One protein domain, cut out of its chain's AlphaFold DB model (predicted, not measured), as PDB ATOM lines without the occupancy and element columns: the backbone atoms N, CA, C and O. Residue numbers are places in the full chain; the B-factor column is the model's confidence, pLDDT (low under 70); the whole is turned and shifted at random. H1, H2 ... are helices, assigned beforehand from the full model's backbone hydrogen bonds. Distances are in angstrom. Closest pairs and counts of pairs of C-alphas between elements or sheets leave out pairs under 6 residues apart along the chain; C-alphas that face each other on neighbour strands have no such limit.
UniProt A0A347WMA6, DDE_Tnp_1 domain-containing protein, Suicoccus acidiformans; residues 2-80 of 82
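Overview. This is residues 2 to 80 of the 82 residues of the protein "DDE_Tnp_1 domain-containing protein" of Suicoccus acidiformans (UniProt A0A347WMA6). An open, angular shape: two helices, H2 and H3, follow each other nearly in line like a broken rod, and the later part of H3 meets the long helix H4 partway along its length, like a slanting T. At the other end of the rod, residues 2 to 11 stick out as an arm that begins with the tiny H1. The printed part has 79 residues with four named helices, in the order H1, H2, H3, H4, and no named strand; the class is all helix. It is extended, with a radius of gyration of the C-alphas of 18.4 A and spans of 50 by 36 by 22 A.

Arrangement. Start at H1, residues 2 to 5, which touches no helix and is apart from H2, residues 21 to 29. Go on to H3, residues 31 to 43, and you will find that H2 and H3 meet only through their link. H4, residues 55 to 79, touches H3: the closest C-alphas, of Met 41 and Cys 65, are 6.3 A apart. H3 touches H4 with residues 37 to 41 alone, and H4 touches H3 with residues 65 to 69 alone. Their lines stand at a steep tilt of 59 degrees, opposite ways. H2 and H4 are apart. In H2, H3 and H4 every O i to N i+4 pair is within hydrogen-bond range; H1 is too short for such a pair.

Along the chain. Find C-alpha 2 at (-42.964, -21.647, 320.196), where H1 begins. H2 runs 12.4 A from C-alpha 21 to C-alpha 29, and H3 runs 18.4 A from C-alpha 31, at (-18.598, -38.668, 327.065), to C-alpha 43. H4 runs 36.1 A from C-alpha 55 to C-alpha 79 at (-10.023, -52.702, 341.609).

Size, cuts and confidence. Look at Val 2 and Thr 56 for the two C-alphas farthest apart, 51.4 A. The printed part has no cut. The links from H1 to H2, 15 residues, and from H3 to H4, 11 residues, are long; the one from H2 to H3 is tight. Residues 74 to 80, of which 74 to 79 belong to H4, stand free. The mean pLDDT of the printed part is 85.9, and residues 2 to 4 are under 70.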
ATOM      1  N   VAL A   2     -41.810 -20.722 319.973       61.69
ATOM      2  CA  VAL A   2     -42.964 -21.647 320.196       61.69
ATOM      3  C   VAL A   2     -42.673 -23.098 319.766       61.69
ATOM      4  O   VAL A   2     -43.116 -24.035 320.421       61.69
ATOM      5  N   GLU A   3     -41.901 -23.292 318.693       65.31
ATOM      6  CA  GLU A   3     -41.487 -24.623 318.213       65.31
ATOM      7  C   GLU A   3     -40.530 -25.324 319.194       65.31
ATOM      8  O   GLU A   3     -40.638 -26.521 319.419       65.31
ATOM      9  N   GLU A   4     -39.619 -24.564 319.810       60.41
ATOM     10  CA  GLU A   4     -38.601 -25.073 320.741       60.41
ATOM     11  C   GLU A   4     -39.218 -25.493 322.082       60.41
ATOM     12  O   GLU A   4     -38.821 -26.512 322.636       60.41
ATOM     13  N   ALA A   5     -40.263 -24.793 322.540       76.50
ATOM     14  CA  ALA A   5     -41.000 -25.134 323.760       76.50
ATOM     15  C   ALA A   5     -41.695 -26.511 323.698       76.50
ATOM     16  O   ALA A   5     -41.971 -27.108 324.735       76.50
ATOM     17  N   LYS A   6     -41.970 -27.056 322.499       76.31
ATOM     18  CA  LYS A   6     -42.502 -28.427 322.352       76.31
ATOM     19  C   LYS A   6     -41.490 -29.503 322.744       76.31
ATOM     20  O   LYS A   6     -41.894 -30.629 323.023       76.31
ATOM     21  N   TYR A   7     -40.205 -29.166 322.722       70.62
ATOM     22  CA  TYR A   7     -39.109 -30.087 322.997       70.62
ATOM     23  C   TYR A   7     -38.445 -29.815 324.354       70.62
ATOM     24  O   TYR A   7     -37.434 -30.443 324.673       70.62
ATOM     25  N   ASP A   8     -39.020 -28.932 325.176       76.38
ATOM     26  CA  ASP A   8     -38.555 -28.720 326.544       76.38
ATOM     27  C   ASP A   8     -38.655 -30.025 327.348       76.38
ATOM     28  O   ASP A   8     -39.703 -30.668 327.416       76.38
ATOM     29  N   GLY A   9     -37.531 -30.433 327.946       79.81
ATOM     30  CA  GLY A   9     -37.398 -31.684 328.701       79.81
ATOM     31  C   GLY A   9     -36.864 -32.880 327.902       79.81
ATOM     32  O   GLY A   9     -36.573 -33.913 328.504       79.81
ATOM     33  N   PHE A  10     -36.671 -32.755 326.584       78.81
ATOM     34  CA  PHE A  10     -36.033 -33.796 325.773       78.81
ATOM     35  C   PHE A  10     -34.526 -33.551 325.631       78.81
ATOM     36  O   PHE A  10     -34.083 -32.454 325.297       78.81
ATOM     37  N   TYR A  11     -33.723 -34.599 325.833       75.62
ATOM     38  CA  TYR A  11     -32.287 -34.570 325.555       75.62
ATOM     39  C   TYR A  11     -32.029 -35.088 324.135       75.62
ATOM     40  O   TYR A  11     -32.170 -36.279 323.862       75.62
ATOM     41  N   CYS A  12     -31.694 -34.183 323.214       80.38
ATOM     42  CA  CYS A  12     -31.425 -34.523 321.818       80.38
ATOM     43  C   CYS A  12     -29.927 -34.775 321.587       80.38
ATOM     44  O   CYS A  12     -29.082 -33.977 321.995       80.38
ATOM     45  N   VAL A  13     -29.598 -35.868 320.893       79.69
ATOM     46  CA  VAL A  13     -28.234 -36.189 320.453       79.69
ATOM     47  C   VAL A  13     -28.139 -35.999 318.941       79.69
ATOM     48  O   VAL A  13     -28.695 -36.784 318.177       79.69
ATOM     49  N   CYS A  14     -27.396 -34.981 318.505       82.00
ATOM     50  CA  CYS A  14     -27.056 -34.775 317.098       82.00
ATOM     51  C   CYS A  14     -25.692 -35.407 316.806       82.00
ATOM     52  O   CYS A  14     -24.703 -35.079 317.463       82.00
ATOM     53  N   THR A  15     -25.623 -36.299 315.821       83.50
ATOM     54  CA  THR A  15     -24.375 -36.949 315.413       83.50
ATOM     55  C   THR A  15     -24.329 -37.130 313.899       83.50
ATOM     56  O   THR A  15     -25.365 -37.256 313.254       83.50
ATOM     57  N   ASN A  16     -23.123 -37.133 313.335       86.81
ATOM     58  CA  ASN A  16     -22.861 -37.539 311.953       86.81
ATOM     59  C   ASN A  16     -22.620 -39.055 311.825       86.81
ATOM     60  O   ASN A  16     -22.321 -39.535 310.736       86.81
ATOM     61  N   LEU A  17     -22.691 -39.794 312.936       83.81
ATOM     62  CA  LEU A  17     -22.587 -41.245 312.949       83.81
ATOM     63  C   LEU A  17     -23.902 -41.859 312.466       83.81
ATOM     64  O   LEU A  17     -24.958 -41.618 313.046       83.81
ATOM     65  N   GLU A  18     -23.815 -42.687 311.432       82.31
ATOM     66  CA  GLU A  18     -24.923 -43.524 310.983       82.31
ATOM     67  C   GLU A  18     -24.915 -44.836 311.775       82.31
ATOM     68  O   GLU A  18     -23.875 -45.481 311.934       82.31
ATOM     69  N   GLY A  19     -26.065 -45.244 312.305       80.75
ATOM     70  CA  GLY A  19     -26.159 -46.461 313.099       80.75
ATOM     71  C   GLY A  19     -27.447 -46.549 313.900       80.75
ATOM     72  O   GLY A  19     -28.291 -45.657 313.861       80.75
ATOM     73  N   ASP A  20     -27.585 -47.653 314.627       87.69
ATOM     74  CA  ASP A  20     -28.721 -47.863 315.513       87.69
ATOM     75  C   ASP A  20     -28.727 -46.842 316.663       87.69
ATOM     76  O   ASP A  20     -27.689 -46.551 317.268       87.69
ATOM     77  N   THR A  21     -29.911 -46.316 316.964       84.81
ATOM     78  CA  THR A  21     -30.128 -45.286 317.985       84.81
ATOM     79  C   THR A  21     -29.606 -45.710 319.355       84.81
ATOM     80  O   THR A  21     -28.955 -44.911 320.026       84.81
ATOM     81  N   GLU A  22     -29.778 -46.979 319.735       85.38
ATOM     82  CA  GLU A  22     -29.287 -47.514 321.011       85.38
ATOM     83  C   GLU A  22     -27.758 -47.432 321.118       85.38
ATOM     84  O   GLU A  22     -27.214 -47.011 322.141       85.38
ATOM     85  N   LYS A  23     -27.046 -47.750 320.029       83.75
ATOM     86  CA  LYS A  23     -25.579 -47.656 319.975       83.75
ATOM     87  C   LYS A  23     -25.105 -46.210 320.039       83.75
ATOM     88  O   LYS A  23     -24.131 -45.920 320.728       83.75
ATOM     89  N   ILE A  24     -25.789 -45.302 319.343       86.50
ATOM     90  CA  ILE A  24     -25.458 -43.871 319.354       86.50
ATOM     91  C   ILE A  24     -25.609 -43.296 320.767       86.50
ATOM     92  O   ILE A  24     -24.734 -42.562 321.227       86.50
ATOM     93  N   VAL A  25     -26.686 -43.655 321.471       84.94
ATOM     94  CA  VAL A  25     -26.914 -43.237 322.859       84.94
ATOM     95  C   VAL A  25     -25.843 -43.814 323.787       84.94
ATOM     96  O   VAL A  25     -25.269 -43.065 324.578       84.94
ATOM     97  N   ALA A  26     -25.502 -45.099 323.648       82.94
ATOM     98  CA  ALA A  26     -24.452 -45.737 324.443       82.94
ATOM     99  C   ALA A  26     -23.074 -45.075 324.245       82.94
ATOM    100  O   ALA A  26     -22.377 -44.790 325.217       82.94
ATOM    101  N   ILE A  27     -22.700 -44.756 323.001       82.88
ATOM    102  CA  ILE A  27     -21.452 -44.036 322.695       82.88
ATOM    103  C   ILE A  27     -21.485 -42.621 323.284       82.88
ATOM    104  O   ILE A  27     -20.492 -42.155 323.842       82.88
ATOM    105  N   ASN A  28     -22.620 -41.920 323.194       81.06
ATOM    106  CA  ASN A  28     -22.741 -40.583 323.773       81.06
ATOM    107  C   ASN A  28     -22.567 -40.609 325.300       81.06
ATOM    108  O   ASN A  28     -21.931 -39.711 325.847       81.06
ATOM    109  N   HIS A  29     -23.045 -41.662 325.971       77.44
ATOM    110  CA  HIS A  29     -22.886 -41.840 327.414       77.44
ATOM    111  C   HIS A  29     -21.410 -41.904 327.850       77.44
ATOM    112  O   HIS A  29     -21.054 -41.357 328.891       77.44
ATOM    113  N   GLN A  30     -20.516 -42.461 327.025       79.12
ATOM    114  CA  GLN A  30     -19.072 -42.505 327.313       79.12
ATOM    115  C   GLN A  30     -18.424 -41.110 327.399       79.12
ATOM    116  O   GLN A  30     -17.336 -40.956 327.955       79.12
ATOM    117  N   ARG A  31     -19.084 -40.052 326.902       81.31
ATOM    118  CA  ARG A  31     -18.598 -38.668 327.065       81.31
ATOM    119  C   ARG A  31     -18.528 -38.253 328.529       81.31
ATOM    120  O   ARG A  31     -17.652 -37.466 328.885       81.31
ATOM    121  N   TRP A  32     -19.414 -38.787 329.367       84.56
ATOM    122  CA  TRP A  32     -19.406 -38.492 330.794       84.56
ATOM    123  C   TRP A  32     -18.094 -38.936 331.460       84.56
ATOM    124  O   TRP A  32     -17.540 -38.182 332.257       84.56
ATOM    125  N   GLU A  33     -17.531 -40.083 331.072       83.12
ATOM    126  CA  GLU A  33     -16.255 -40.580 331.621       83.12
ATOM    127  C   GLU A  33     -15.097 -39.613 331.328       83.12
ATOM    128  O   GLU A  33     -14.196 -39.394 332.147       83.12
ATOM    129  N   ILE A  34     -15.135 -38.979 330.155       85.44
ATOM    130  CA  ILE A  34     -14.172 -37.952 329.757       85.44
ATOM    131  C   ILE A  34     -14.367 -36.693 330.609       85.44
ATOM    132  O   ILE A  34     -13.397 -36.138 331.129       85.44
ATOM    133  N   GLU A  35     -15.607 -36.239 330.795       87.62
ATOM    134  CA  GLU A  35     -15.911 -35.077 331.637       87.62
ATOM    135  C   GLU A  35     -15.501 -35.290 333.094       87.62
ATOM    136  O   GLU A  35     -14.914 -34.400 333.713       87.62
ATOM    137  N   GLU A  36     -15.764 -36.476 333.638       89.06
ATOM    138  CA  GLU A  36     -15.320 -36.882 334.964       89.06
ATOM    139  C   GLU A  36     -13.793 -36.882 335.063       89.06
ATOM    140  O   GLU A  36     -13.234 -36.283 335.981       89.06
ATOM    141  N   SER A  37     -13.103 -37.454 334.076       88.88
ATOM    142  CA  SER A  37     -11.639 -37.442 334.014       88.88
ATOM    143  C   SER A  37     -11.080 -36.013 334.034       88.88
ATOM    144  O   SER A  37     -10.144 -35.708 334.778       88.88
ATOM    145  N   PHE A  38     -11.694 -35.092 333.284       88.94
ATOM    146  CA  PHE A  38     -11.326 -33.675 333.319       88.94
ATOM    147  C   PHE A  38     -11.660 -32.996 334.647       88.94
ATOM    148  O   PHE A  38     -10.954 -32.063 335.036       88.94
ATOM    149  N   ARG A  39     -12.728 -33.422 335.326       91.00
ATOM    150  CA  ARG A  39     -13.106 -32.935 336.657       91.00
ATOM    151  C   ARG A  39     -12.032 -33.313 337.671       91.00
ATOM    152  O   ARG A  39     -11.451 -32.405 338.252       91.00
ATOM    153  N   ILE A  40     -11.687 -34.601 337.760       90.25
ATOM    154  CA  ILE A  40     -10.638 -35.141 338.642       90.25
ATOM    155  C   ILE A  40      -9.303 -34.441 338.379       90.25
ATOM    156  O   ILE A  40      -8.636 -33.976 339.300       90.25
ATOM    157  N   MET A  41      -8.926 -34.286 337.108       90.56
ATOM    158  CA  MET A  41      -7.674 -33.620 336.748       90.56
ATOM    159  C   MET A  41      -7.619 -32.165 337.235       90.56
ATOM    160  O   MET A  41      -6.570 -31.686 337.670       90.56
ATOM    161  N   LYS A  42      -8.743 -31.442 337.171       87.94
ATOM    162  CA  LYS A  42      -8.824 -30.049 337.624       87.94
ATOM    163  C   LYS A  42      -8.904 -29.940 339.148       87.94
ATOM    164  O   LYS A  42      -8.256 -29.046 339.683       87.94
ATOM    165  N   THR A  43      -9.677 -30.796 339.821       88.69
ATOM    166  CA  THR A  43      -9.927 -30.713 341.271       88.69
ATOM    167  C   THR A  43      -8.865 -31.452 342.079       88.69
ATOM    168  O   THR A  43      -8.125 -30.817 342.829       88.69
ATOM    169  N   GLU A  44      -8.722 -32.761 341.869       89.25
ATOM    170  CA  GLU A  44      -7.862 -33.635 342.674       89.25
ATOM    171  C   GLU A  44      -6.387 -33.427 342.337       89.25
ATOM    172  O   GLU A  44      -5.556 -33.207 343.220       89.25
ATOM    173  N   PHE A  45      -6.057 -33.412 341.043       88.25
ATOM    174  CA  PHE A  45      -4.673 -33.236 340.592       88.25
ATOM    175  C   PHE A  45      -4.259 -31.775 340.441       88.25
ATOM    176  O   PHE A  45      -3.114 -31.504 340.077       88.25
ATOM    177  N   LYS A  46      -5.163 -30.830 340.737       85.56
ATOM    178  CA  LYS A  46      -4.895 -29.384 340.724       85.56
ATOM    179  C   LYS A  46      -4.190 -28.935 339.441       85.56
ATOM    180  O   LYS A  46      -3.323 -28.060 339.458       85.56
ATOM    181  N   ALA A  47      -4.592 -29.493 338.293       85.12
ATOM    182  CA  ALA A  47      -4.165 -28.982 336.990       85.12
ATOM    183  C   ALA A  47      -4.557 -27.506 336.818       85.12
ATOM    184  O   ALA A  47      -4.000 -26.799 335.983       85.12
ATOM    185  N   ARG A  48      -5.519 -27.026 337.620       80.94
ATOM    186  CA  ARG A  48      -5.821 -25.611 337.802       80.94
ATOM    187  C   ARG A  48      -6.030 -25.304 339.291       80.94
ATOM    188  O   ARG A  48      -6.608 -26.136 339.985       80.94
ATOM    189  N   PRO A  49      -5.644 -24.110 339.769       75.00
ATOM    190  CA  PRO A  49      -4.963 -23.030 339.042       75.00
ATOM    191  C   PRO A  49      -3.476 -23.322 338.760       75.00
ATOM    192  O   PRO A  49      -2.788 -23.958 339.550       75.00
ATOM    193  N   VAL A  50      -2.980 -22.837 337.617       82.25
ATOM    194  CA  VAL A  50      -1.573 -22.975 337.208       82.25
ATOM    195  C   VAL A  50      -0.799 -21.741 337.665       82.25
ATOM    196  O   VAL A  50      -1.003 -20.655 337.135       82.25
ATOM    197  N   TYR A  51       0.104 -21.899 338.632       82.81
ATOM    198  CA  TYR A  51       0.926 -20.798 339.169       82.81
ATOM    199  C   TYR A  51       2.280 -20.630 338.450       82.81
ATOM    200  O   TYR A  51       3.191 -19.952 338.931       82.81
ATOM    201  N   LEU A  52       2.439 -21.282 337.298       84.81
ATOM    202  CA  LEU A  52       3.658 -21.297 336.492       84.81
ATOM    203  C   LEU A  52       3.515 -20.322 335.320       84.81
ATOM    204  O   LEU A  52       2.474 -20.269 334.683       84.81
ATOM    205  N   HIS A  53       4.583 -19.578 335.024       86.25
ATOM    206  CA  HIS A  53       4.581 -18.550 333.971       86.25
ATOM    207  C   HIS A  53       5.322 -18.980 332.697       86.25
ATOM    208  O   HIS A  53       5.111 -18.409 331.635       86.25
ATOM    209  N   ARG A  54       6.232 -19.962 332.798       92.44
ATOM    210  CA  ARG A  54       6.956 -20.494 331.634       92.44
ATOM    211  C   ARG A  54       6.142 -21.619 331.018       92.44
ATOM    212  O   ARG A  54       5.850 -22.578 331.727       92.44
ATOM    213  N   GLU A  55       5.875 -21.522 329.722       92.06
ATOM    214  CA  GLU A  55       5.115 -22.502 328.936       92.06
ATOM    215  C   GLU A  55       5.600 -23.936 329.162       92.06
ATOM    216  O   GLU A  55       4.824 -24.776 329.600       92.06
ATOM    217  N   THR A  56       6.909 -24.177 329.072       94.62
ATOM    218  CA  THR A  56       7.500 -25.504 329.318       94.62
ATOM    219  C   THR A  56       7.168 -26.089 330.692       94.62
ATOM    220  O   THR A  56       7.021 -27.298 330.847       94.62
ATOM    221  N   ARG A  57       7.034 -25.244 331.722       91.44
ATOM    222  CA  ARG A  57       6.653 -25.693 333.069       91.44
ATOM    223  C   ARG A  57       5.151 -25.931 333.183       91.44
ATOM    224  O   ARG A  57       4.748 -26.836 333.906       91.44
ATOM    225  N   ILE A  58       4.342 -25.145 332.476       92.12
ATOM    226  CA  ILE A  58       2.894 -25.350 332.379       92.12
ATOM    227  C   ILE A  58       2.619 -26.702 331.709       92.12
ATOM    228  O   ILE A  58       1.892 -27.518 332.269       92.12
ATOM    229  N   GLU A  59       3.257 -26.971 330.570       93.38
ATOM    230  CA  GLU A  59       3.155 -28.244 329.849       93.38
ATOM    231  C   GLU A  59       3.599 -29.425 330.713       93.38
ATOM    232  O   GLU A  59       2.877 -30.416 330.817       93.38
ATOM    233  N   ALA A  60       4.742 -29.301 331.397       93.94
ATOM    234  CA  ALA A  60       5.223 -30.337 332.305       93.94
ATOM    235  C   ALA A  60       4.223 -30.631 333.438       93.94
ATOM    236  O   ALA A  60       3.978 -31.796 333.742       93.94
ATOM    237  N   HIS A  61       3.609 -29.603 334.040       92.94
ATOM    238  CA  HIS A  61       2.576 -29.782 335.069       92.94
ATOM    239  C   HIS A  61       1.364 -30.545 334.530       92.94
ATOM    240  O   HIS A  61       0.946 -31.535 335.125       92.94
ATOM    241  N   PHE A  62       0.840 -30.137 333.369       93.06
ATOM    242  CA  PHE A  62      -0.275 -30.840 332.731       93.06
ATOM    243  C   PHE A  62       0.069 -32.289 332.392       93.06
ATOM    244  O   PHE A  62      -0.761 -33.169 332.615       93.06
ATOM    245  N   LEU A  63       1.285 -32.552 331.908       94.31
ATOM    246  CA  LEU A  63       1.745 -33.906 331.616       94.31
ATOM    247  C   LEU A  63       1.787 -34.768 332.882       94.31
ATOM    248  O   LEU A  63       1.309 -35.900 332.860       94.31
ATOM    249  N   VAL A  64       2.294 -34.238 334.000       94.56
ATOM    250  CA  VAL A  64       2.297 -34.966 335.279       94.56
ATOM    251  C   VAL A  64       0.870 -35.250 335.753       94.56
ATOM    252  O   VAL A  64       0.572 -36.393 336.095       94.56
ATOM    253  N   CYS A  65      -0.031 -34.260 335.726       93.94
ATOM    254  CA  CYS A  65      -1.439 -34.466 336.082       93.94
ATOM    255  C   CYS A  65      -2.115 -35.514 335.183       93.94
ATOM    256  O   CYS A  65      -2.918 -36.312 335.664       93.94
ATOM    257  N   PHE A  66      -1.782 -35.534 333.891       94.00
ATOM    258  CA  PHE A  66      -2.315 -36.505 332.941       94.00
ATOM    259  C   PHE A  66      -1.802 -37.926 333.209       94.00
ATOM    260  O   PHE A  66      -2.589 -38.869 333.230       94.00
ATOM    261  N   ILE A  67      -0.503 -38.093 333.471       95.94
ATOM    262  CA  ILE A  67       0.072 -39.401 333.822       95.94
ATOM    263  C   ILE A  67      -0.532 -39.914 335.136       95.94
ATOM    264  O   ILE A  67      -0.889 -41.086 335.225       95.94
ATOM    265  N   ALA A  68      -0.705 -39.045 336.137       95.50
ATOM    266  CA  ALA A  68      -1.366 -39.404 337.391       95.50
ATOM    267  C   ALA A  68      -2.807 -39.892 337.162       95.50
ATOM    268  O   ALA A  68      -3.204 -40.913 337.720       95.50
ATOM    269  N   LEU A  69      -3.562 -39.214 336.291       93.94
ATOM    270  CA  LEU A  69      -4.910 -39.627 335.899       93.94
ATOM    271  C   LEU A  69      -4.926 -40.984 335.185       93.94
ATOM    272  O   LEU A  69      -5.795 -41.805 335.469       93.94
ATOM    273  N   LEU A  70      -3.970 -41.235 334.289       93.81
ATOM    274  CA  LEU A  70      -3.848 -42.521 333.607       93.81
ATOM    275  C   LEU A  70      -3.619 -43.655 334.612       93.81
ATOM    276  O   LEU A  70      -4.325 -44.660 334.577       93.81
ATOM    277  N   VAL A  71      -2.666 -43.477 335.532       95.25
ATOM    278  CA  VAL A  71      -2.385 -44.461 336.587       95.25
ATOM    279  C   VAL A  71      -3.615 -44.674 337.465       95.25
ATOM    280  O   VAL A  71      -3.978 -45.818 337.720       95.25
ATOM    281  N   TYR A  72      -4.285 -43.595 337.875       93.12
ATOM    282  CA  TYR A  72      -5.523 -43.664 338.650       93.12
ATOM    283  C   TYR A  72      -6.585 -44.516 337.945       93.12
ATOM    284  O   TYR A  72      -7.087 -45.463 338.538       93.12
ATOM    285  N   ARG A  73      -6.867 -44.256 336.661       90.31
ATOM    286  CA  ARG A  73      -7.864 -45.018 335.892       90.31
ATOM    287  C   ARG A  73      -7.500 -46.495 335.756       90.31
ATOM    288  O   ARG A  73      -8.374 -47.339 335.920       90.31
ATOM    289  N   ILE A  74      -6.228 -46.814 335.507       94.06
ATOM    290  CA  ILE A  74      -5.761 -48.209 335.444       94.06
ATOM    291  C   ILE A  74      -6.002 -48.907 336.785       94.06
ATOM    292  O   ILE A  74      -6.513 -50.023 336.819       94.06
ATOM    293  N   VAL A  75      -5.662 -48.248 337.894       94.69
ATOM    294  CA  VAL A  75      -5.859 -48.806 339.237       94.69
ATOM    295  C   VAL A  75      -7.346 -48.981 339.555       94.69
ATOM    296  O   VAL A  75      -7.723 -50.052 340.018       94.69
ATOM    297  N   SER A  76      -8.201 -47.998 339.255       90.25
ATOM    298  CA  SER A  76      -9.658 -48.114 339.435       90.25
ATOM    299  C   SER A  76     -10.240 -49.290 338.649       90.25
ATOM    300  O   SER A  76     -10.982 -50.093 339.208       90.25
ATOM    301  N   GLN A  77      -9.827 -49.463 337.387       90.25
ATOM    302  CA  GLN A  77     -10.257 -50.595 336.558       90.25
ATOM    303  C   GLN A  77      -9.814 -51.947 337.124       90.25
ATOM    304  O   GLN A  77     -10.576 -52.910 337.079       90.25
ATOM    305  N   LEU A  78      -8.597 -52.031 337.672       93.75
ATOM    306  CA  LEU A  78      -8.098 -53.251 338.313       93.75
ATOM    307  C   LEU A  78      -8.840 -53.576 339.617       93.75
ATOM    308  O   LEU A  78      -8.985 -54.750 339.953       93.75
ATOM    309  N   LEU A  79      -9.289 -52.553 340.349       92.81
ATOM    310  CA  LEU A  79     -10.023 -52.702 341.609       92.81
ATOM    311  C   LEU A  79     -11.527 -52.942 341.414       92.81
ATOM    312  O   LEU A  79     -12.196 -53.343 342.363       92.81
ATOM    313  N   GLY A  80     -12.048 -52.752 340.200       81.00
ATOM    314  CA  GLY A  80     -13.463 -52.944 339.884       81.00
ATOM    315  C   GLY A  80     -14.372 -51.792 340.317       81.00
ATOM    316  O   GLY A  80     -15.586 -51.976 340.340       81.00
TER     317      GLY A  80